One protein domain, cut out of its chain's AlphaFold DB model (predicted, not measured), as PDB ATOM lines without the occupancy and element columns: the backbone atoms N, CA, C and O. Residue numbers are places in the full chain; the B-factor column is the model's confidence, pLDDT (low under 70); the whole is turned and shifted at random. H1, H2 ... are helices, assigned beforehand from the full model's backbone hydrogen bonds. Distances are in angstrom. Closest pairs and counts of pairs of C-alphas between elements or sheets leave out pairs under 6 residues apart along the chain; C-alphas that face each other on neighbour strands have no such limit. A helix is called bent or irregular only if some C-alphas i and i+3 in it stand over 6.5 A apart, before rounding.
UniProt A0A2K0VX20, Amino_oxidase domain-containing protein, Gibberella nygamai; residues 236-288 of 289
ATOM      1  N   VAL A 236     141.517 117.244 199.450       84.81
ATOM      2  CA  VAL A 236     141.347 116.507 200.707       84.81
ATOM      3  C   VAL A 236     142.668 115.887 201.150       84.81
ATOM      4  O   VAL A 236     143.064 116.045 202.304       84.81
ATOM      5  N   SER A 237     143.395 115.227 200.244       84.06
ATOM      6  CA  SER A 237     144.692 114.631 200.586       84.06
ATOM      7  C   SER A 237     145.732 115.682 200.982       84.06
ATOM      8  O   SER A 237     146.490 115.445 201.922       84.06
ATOM      9  N   THR A 238     145.741 116.857 200.346       89.56
ATOM     10  CA  THR A 238     146.618 117.982 200.708       89.56
ATOM     11  C   THR A 238     146.267 118.544 202.081       89.56
ATOM     12  O   THR A 238     147.159 118.696 202.917       89.56
ATOM     13  N   ALA A 239     144.983 118.791 202.350       87.88
ATOM     14  CA  ALA A 239     144.513 119.290 203.643       87.88
ATOM     15  C   ALA A 239     144.838 118.310 204.782       87.88
ATOM     16  O   ALA A 239     145.314 118.704 205.847       87.88
ATOM     17  N   LEU A 240     144.657 117.012 204.533       88.81
ATOM     18  CA  LEU A 240     144.948 115.963 205.504       88.81
ATOM     19  C   LEU A 240     146.432 115.597 205.574       88.81
ATOM     20  O   LEU A 240     146.817 114.847 206.472       88.81
ATOM     21  N   LYS A 241     147.289 116.099 204.678       90.56
ATOM     22  CA  LYS A 241     148.695 115.674 204.569       90.56
ATOM     23  C   LYS A 241     149.477 115.918 205.852       90.56
ATOM     24  O   LYS A 241     150.264 115.060 206.247       90.56
ATOM     25  N   VAL A 242     149.243 117.053 206.511       89.88
ATOM     26  CA  VAL A 242     149.908 117.419 207.772       89.88
ATOM     27  C   VAL A 242     149.556 116.405 208.861       89.88
ATOM     28  O   VAL A 242     150.448 115.785 209.438       89.88
ATOM     29  N   PHE A 243     148.262 116.150 209.062       85.00
ATOM     30  CA  PHE A 243     147.779 115.159 210.026       85.00
ATOM     31  C   PHE A 243     148.250 113.749 209.683       85.00
ATOM     32  O   PHE A 243     148.746 113.028 210.544       85.00
ATOM     33  N   THR A 244     148.161 113.372 208.410       84.50
ATOM     34  CA  THR A 244     148.565 112.049 207.930       84.50
ATOM     35  C   THR A 244     150.061 111.826 208.124       84.50
ATOM     36  O   THR A 244     150.462 110.719 208.474       84.50
ATOM     37  N   LYS A 245     150.899 112.854 207.931       89.06
ATOM     38  CA  LYS A 245     152.346 112.771 208.166       89.06
ATOM     39  C   LYS A 245     152.646 112.553 209.647       89.06
ATOM     40  O   LYS A 245     153.321 111.582 209.975       89.06
ATOM     41  N   VAL A 246     152.079 113.384 210.524       87.50
ATOM     42  CA  VAL A 246     152.257 113.260 211.981       87.50
ATOM     43  C   VAL A 246     151.759 111.901 212.479       87.50
ATOM     44  O   VAL A 246     152.454 111.228 213.237       87.50
ATOM     45  N   ALA A 247     150.588 111.461 212.017       83.44
ATOM     46  CA  ALA A 247     150.043 110.155 212.360       83.44
ATOM     47  C   ALA A 247     150.975 109.029 211.891       83.44
ATOM     48  O   ALA A 247     151.335 108.169 212.689       83.44
ATOM     49  N   LYS A 248     151.422 109.052 210.629       85.38
ATOM     50  CA  LYS A 248     152.347 108.046 210.085       85.38
ATOM     51  C   LYS A 248     153.656 107.981 210.865       85.38
ATOM     52  O   LYS A 248     154.130 106.883 211.117       85.38
ATOM     53  N   GLU A 249     154.237 109.118 211.236       87.56
ATOM     54  CA  GLU A 249     155.471 109.160 212.026       87.56
ATOM     55  C   GLU A 249     155.265 108.558 213.419       87.56
ATOM     56  O   GLU A 249     156.040 107.696 213.827       87.56
ATOM     57  N   ARG A 250     154.177 108.923 214.113       82.88
ATOM     58  CA  ARG A 250     153.866 108.363 215.437       82.88
ATOM     59  C   ARG A 250     153.558 106.868 215.385       82.88
ATOM     60  O   ARG A 250     154.048 106.126 216.228       82.88
ATOM     61  N   PHE A 251     152.802 106.414 214.384       78.38
ATOM     62  CA  PHE A 251     152.533 104.988 214.195       78.38
ATOM     63  C   PHE A 251     153.801 104.208 213.845       78.38
ATOM     64  O   PHE A 251     154.007 103.136 214.396       78.38
ATOM     65  N   LYS A 252     154.681 104.741 212.985       86.06
ATOM     66  CA  LYS A 252     155.971 104.102 212.679       86.06
ATOM     67  C   LYS A 252     156.871 104.004 213.908       86.06
ATOM     68  O   LYS A 252     157.483 102.963 214.102       86.06
ATOM     69  N   ALA A 253     156.929 105.053 214.728       81.62
ATOM     70  CA  ALA A 253     157.695 105.037 215.971       81.62
ATOM     71  C   ALA A 253     157.165 103.979 216.953       81.62
ATOM     72  O   ALA A 253     157.955 103.230 217.512       81.62
ATOM     73  N   ALA A 254     155.841 103.871 217.103       77.69
ATOM     74  CA  ALA A 254     155.222 102.856 217.955       77.69
ATOM     75  C   ALA A 254     155.443 101.424 217.435       77.69
ATOM     76  O   ALA A 254     155.700 100.523 218.222       77.69
ATOM     77  N   ILE A 255     155.388 101.214 216.114       79.12
ATOM     78  CA  ILE A 255     155.670  99.904 215.505       79.12
ATOM     79  C   ILE A 255     157.142  99.519 215.700       79.12
ATOM     80  O   ILE A 255     157.418  98.392 216.084       79.12
ATOM     81  N   ALA A 256     158.076 100.446 215.477       81.69
ATOM     82  CA  ALA A 256     159.502 100.182 215.668       81.69
ATOM     83  C   ALA A 256     159.849  99.881 217.138       81.69
ATOM     84  O   ALA A 256     160.675  99.015 217.401       81.69
ATOM     85  N   GLU A 257     159.201 100.565 218.086       80.00
ATOM     86  CA  GLU A 257     159.327 100.292 219.523       80.00
ATOM     87  C   GLU A 257     158.806  98.887 219.874       80.00
ATOM     88  O   GLU A 257     159.524  98.125 220.514       80.00
ATOM     89  N   GLU A 258     157.621  98.499 219.382       73.12
ATOM     90  CA  GLU A 258     157.096  97.136 219.575       73.12
ATOM     91  C   GLU A 258     158.012  96.064 218.953       73.12
ATOM     92  O   GLU A 258     158.231  95.019 219.559       73.12
ATOM     93  N   GLU A 259     158.565  96.303 217.759       77.44
ATOM     94  CA  GLU A 259     159.472  95.356 217.092       77.44
ATOM     95  C   GLU A 259     160.809  95.191 217.838       77.44
ATOM     96  O   GLU A 259     161.367  94.092 217.866       77.44
ATOM     97  N   GLU A 260     161.339  96.255 218.445       74.88
ATOM     98  CA  GLU A 260     162.535  96.197 219.296       74.88
ATOM     99  C   GLU A 260     162.250  95.480 220.627       74.88
ATOM    100  O   GLU A 260     163.036  94.625 221.042       74.88
ATOM    101  N   GLU A 261     161.108  95.752 221.266       67.94
ATOM    102  CA  GLU A 261     160.667  95.054 222.485       67.94
ATOM    103  C   GLU A 261     160.452  93.548 222.231       67.94
ATOM    104  O   GLU A 261     160.895  92.709 223.027       67.94
ATOM    105  N   GLU A 262     159.852  93.181 221.092       65.06
ATOM    106  CA  GLU A 262     159.665  91.782 220.682       65.06
ATOM    107  C   GLU A 262     161.013  91.076 220.422       65.06
ATOM    108  O   GLU A 262     161.199  89.935 220.859       65.06
ATOM    109  N   LYS A 263     161.991  91.747 219.791       67.88
ATOM    110  CA  LYS A 263     163.357  91.207 219.591       67.88
ATOM    111  C   LYS A 263     164.128  91.024 220.900       67.88
ATOM    112  O   LYS A 263     164.939  90.105 220.998       67.88
ATOM    113  N   GLN A 264     163.876  91.865 221.900       64.69
ATOM    114  CA  GLN A 264     164.480  91.768 223.235       64.69
ATOM    115  C   GLN A 264     163.772  90.743 224.143       64.69
ATOM    116  O   GLN A 264     164.125  90.601 225.314       64.69
ATOM    117  N   GLY A 265     162.789  89.999 223.620       56.81
ATOM    118  CA  GLY A 265     162.093  88.938 224.349       56.81
ATOM    119  C   GLY A 265     161.041  89.442 225.341       56.81
ATOM    120  O   GLY A 265     160.533  88.655 226.147       56.81
ATOM    121  N   PHE A 266     160.676  90.728 225.294       53.06
ATOM    122  CA  PHE A 266     159.593  91.271 226.106       53.06
ATOM    123  C   PHE A 266     158.240  90.858 225.516       53.06
ATOM    124  O   PHE A 266     157.786  91.363 224.495       53.06
ATOM    125  N   LYS A 267     157.552  89.922 226.181       56.53
ATOM    126  CA  LYS A 267     156.150  89.613 225.876       56.53
ATOM    127  C   LYS A 267     155.249  90.698 226.476       56.53
ATOM    128  O   LYS A 267     155.358  91.020 227.658       56.53
ATOM    129  N   SER A 268     154.313  91.214 225.679       52.62
ATOM    130  CA  SER A 268     153.323  92.231 226.086       52.62
ATOM    131  C   SER A 268     152.316  91.749 227.147       52.62
ATOM    132  O   SER A 268     151.557  92.542 227.709       52.62
ATOM    133  N   VAL A 269     152.319  90.449 227.447       52.94
ATOM    134  CA  VAL A 269     151.491  89.787 228.456       52.94
ATOM    135  C   VAL A 269     152.424  88.980 229.361       52.94
ATOM    136  O   VAL A 269     153.202  88.166 228.855       52.94
ATOM    137  N   GLY A 270     152.385  89.241 230.673       54.94
ATOM    138  CA  GLY A 270     153.069  88.404 231.667       54.94
ATOM    139  C   GLY A 270     152.459  86.999 231.736       54.94
ATOM    140  O   GLY A 270     151.347  86.782 231.255       54.94
ATOM    141  N   GLU A 271     153.156  86.034 232.334       53.59
ATOM    142  CA  GLU A 271     152.633  84.663 232.543       53.59
ATOM    143  C   GLU A 271     151.368  84.641 233.429       53.59
ATOM    144  O   GLU A 271     150.555  83.723 233.383       53.59
ATOM    145  N   ASP A 272     151.182  85.724 234.165       54.44
ATOM    146  CA  ASP A 272     150.148  86.109 235.111       54.44
ATOM    147  C   ASP A 272     148.936  86.801 234.440       54.44
ATOM    148  O   ASP A 272     147.955  87.147 235.099       54.44
ATOM    149  N   GLY A 273     148.955  86.975 233.113       52.16
ATOM    150  CA  GLY A 273     147.831  87.514 232.335       52.16
ATOM    151  C   GLY A 273     147.635  89.033 232.445       52.16
ATOM    152  O   GLY A 273     146.818  89.599 231.710       52.16
ATOM    153  N   GLU A 274     148.402  89.709 233.301       47.47
ATOM    154  CA  GLU A 274     148.439  91.167 233.379       47.47
ATOM    155  C   GLU A 274     149.243  91.764 232.213       47.47
ATOM    156  O   GLU A 274     150.305  91.274 231.805       47.47
ATOM    157  N   ARG A 275     148.699  92.838 231.625       53.53
ATOM    158  CA  ARG A 275     149.365  93.574 230.546       53.53
ATOM    159  C   ARG A 275     150.480  94.415 231.137       53.53
ATOM    160  O   ARG A 275     150.220  95.278 231.972       53.53
ATOM    161  N   ARG A 276     151.699  94.207 230.642       59.78
ATOM    162  CA  ARG A 276     152.831  95.069 230.986       59.78
ATOM    163  C   ARG A 276     152.576  96.500 230.483       59.78
ATOM    164  O   ARG A 276     151.858  96.676 229.490       59.78
ATOM    165  N   PRO A 277     153.111  97.525 231.173       59.50
ATOM    166  CA  PRO A 277     152.983  98.915 230.746       59.50
ATOM    167  C   PRO A 277     153.529  99.078 229.326       59.50
ATOM    168  O   PRO A 277     154.543  98.484 228.971       59.50
ATOM    169  N   ARG A 278     152.813  99.849 228.502       61.78
ATOM    170  CA  ARG A 278     153.185 100.082 227.103       61.78
ATOM    171  C   ARG A 278     154.462 100.912 227.021       61.78
ATOM    172  O   ARG A 278     154.659 101.798 227.854       61.78
ATOM    173  N   GLY A 279     155.243 100.691 225.964       65.88
ATOM    174  CA  GLY A 279     156.341 101.574 225.595       65.88
ATOM    175  C   GLY A 279     155.892 103.044 225.503       65.88
ATOM    176  O   GLY A 279     154.729 103.329 225.171       65.88
ATOM    177  N   PRO A 280     156.760 104.007 225.853       70.31
ATOM    178  CA  PRO A 280     156.423 105.426 225.920       70.31
ATOM    179  C   PRO A 280     155.880 106.021 224.610       70.31
ATOM    180  O   PRO A 280     155.082 106.965 224.680       70.31
ATOM    181  N   ALA A 281     156.256 105.521 223.425       63.81
ATOM    182  CA  ALA A 281     155.706 106.038 222.163       63.81
ATOM    183  C   ALA A 281     154.281 105.523 221.914       63.81
ATOM    184  O   ALA A 281     153.397 106.297 221.526       63.81
ATOM    185  N   SER A 282     154.034 104.252 222.226       64.88
ATOM    186  CA  SER A 282     152.685 103.680 222.238       64.88
ATOM    187  C   SER A 282     151.789 104.373 223.265       64.88
ATOM    188  O   SER A 282     150.680 104.785 222.934       64.88
ATOM    189  N   GLN A 283     152.266 104.587 224.492       68.88
ATOM    190  CA  GLN A 283     151.496 105.246 225.549       68.88
ATOM    191  C   GLN A 283     151.096 106.683 225.165       68.88
ATOM    192  O   GLN A 283     149.932 107.055 225.296       68.88
ATOM    193  N   LYS A 284     152.000 107.450 224.540       69.88
ATOM    194  CA  LYS A 284     151.688 108.788 224.000       69.88
ATOM    195  C   LYS A 284     150.609 108.792 222.915       69.88
ATOM    196  O   LYS A 284     149.912 109.791 222.785       69.88
ATOM    197  N   LEU A 285     150.466 107.729 222.117       64.88
ATOM    198  CA  LEU A 285     149.353 107.611 221.163       64.88
ATOM    199  C   LEU A 285     148.010 107.396 221.870       64.88
ATOM    200  O   LEU A 285     146.980 107.856 221.382       64.88
ATOM    201  N   TRP A 286     148.032 106.704 223.007       61.09
ATOM    202  CA  TRP A 286     146.850 106.399 223.809       61.09
ATOM    203  C   TRP A 286     146.381 107.567 224.676       61.09
ATOM    204  O   TRP A 286     145.176 107.713 224.882       61.09
ATOM    205  N   ASP A 287     147.308 108.411 225.123       65.69
ATOM    206  CA  ASP A 287     147.029 109.550 226.001       65.69
ATOM    207  C   ASP A 287     146.620 110.832 225.247       65.69
ATOM    208  O   ASP A 287     146.325 111.838 225.882       65.69
ATOM    209  N   LEU A 288     146.533 110.809 223.908       60.09
ATOM    210  CA  LEU A 288     146.005 111.908 223.068       60.09
ATOM    211  C   LEU A 288     144.474 112.093 223.183       60.09
ATOM    212  O   LEU A 288     143.818 112.434 222.198       60.09
TER     213      LEU A 288
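What this domain is: This is residues 236 to 288 of the 289 residues of the protein "Amino_oxidase domain-containing protein" of Gibberella nygamai (UniProt A0A2K0VX20). One long helix, H1, makes most of the length of this domain, and after it the chain folds back through a long loop so that a short helix, H2, packs on residues 250 to 257 of H1. The first part of H1, residues 236 to 246, sticks out with nothing packed on it. The printed part has 53 residues with two named helices, H1 then H2, and no named strand; its class is all helix. It is loose, with a radius of gyration of the C-alphas of 14.3 A, and it spans 46 by 22 by 14 A, a rod in outline.

Where its parts are: Find C-alpha 236 at (141.347, 116.507, 200.707); from there H1, residues 236 to 263, runs 38.5 A to C-alpha 263 at (163.357, 91.207, 219.591). Near residue 243 you meet a kink of 49 degrees, and H1 is irregular, with C-alphas 239 and 242 7.0 A apart. Go on through residues 264 to 279, which hold no named element, to H2, residues 280 to 286, which ends at C-alpha 286 at (146.850, 106.399, 223.809).

How they stand to each other: Look at Ala 254 and Ser 282, whose C-alphas, 5.0 A apart, are the closest of H1 and H2. The two helices touch, H1 with residues 250 to 257 alone. Their lines stand at a steep tilt of 47 degrees, and they run opposite ways. In H2 every O i to N i+4 pair is within hydrogen-bond range; in H1 22 of 24 are.

The domain as a whole: The two C-alphas farthest apart are those of Thr 238 and Asp 272, at 47.0 A. The printed part has no cut, and the link from H1 to H2, 16 residues, is long. Without residues 236 to 246, which stand free, the body spans 33 by 22 by 11 A. In the B-factor column the mean pLDDT of the printed part is 71.3, and the model's confidence is under 70 at residues 261 to 279 and 281 to 288.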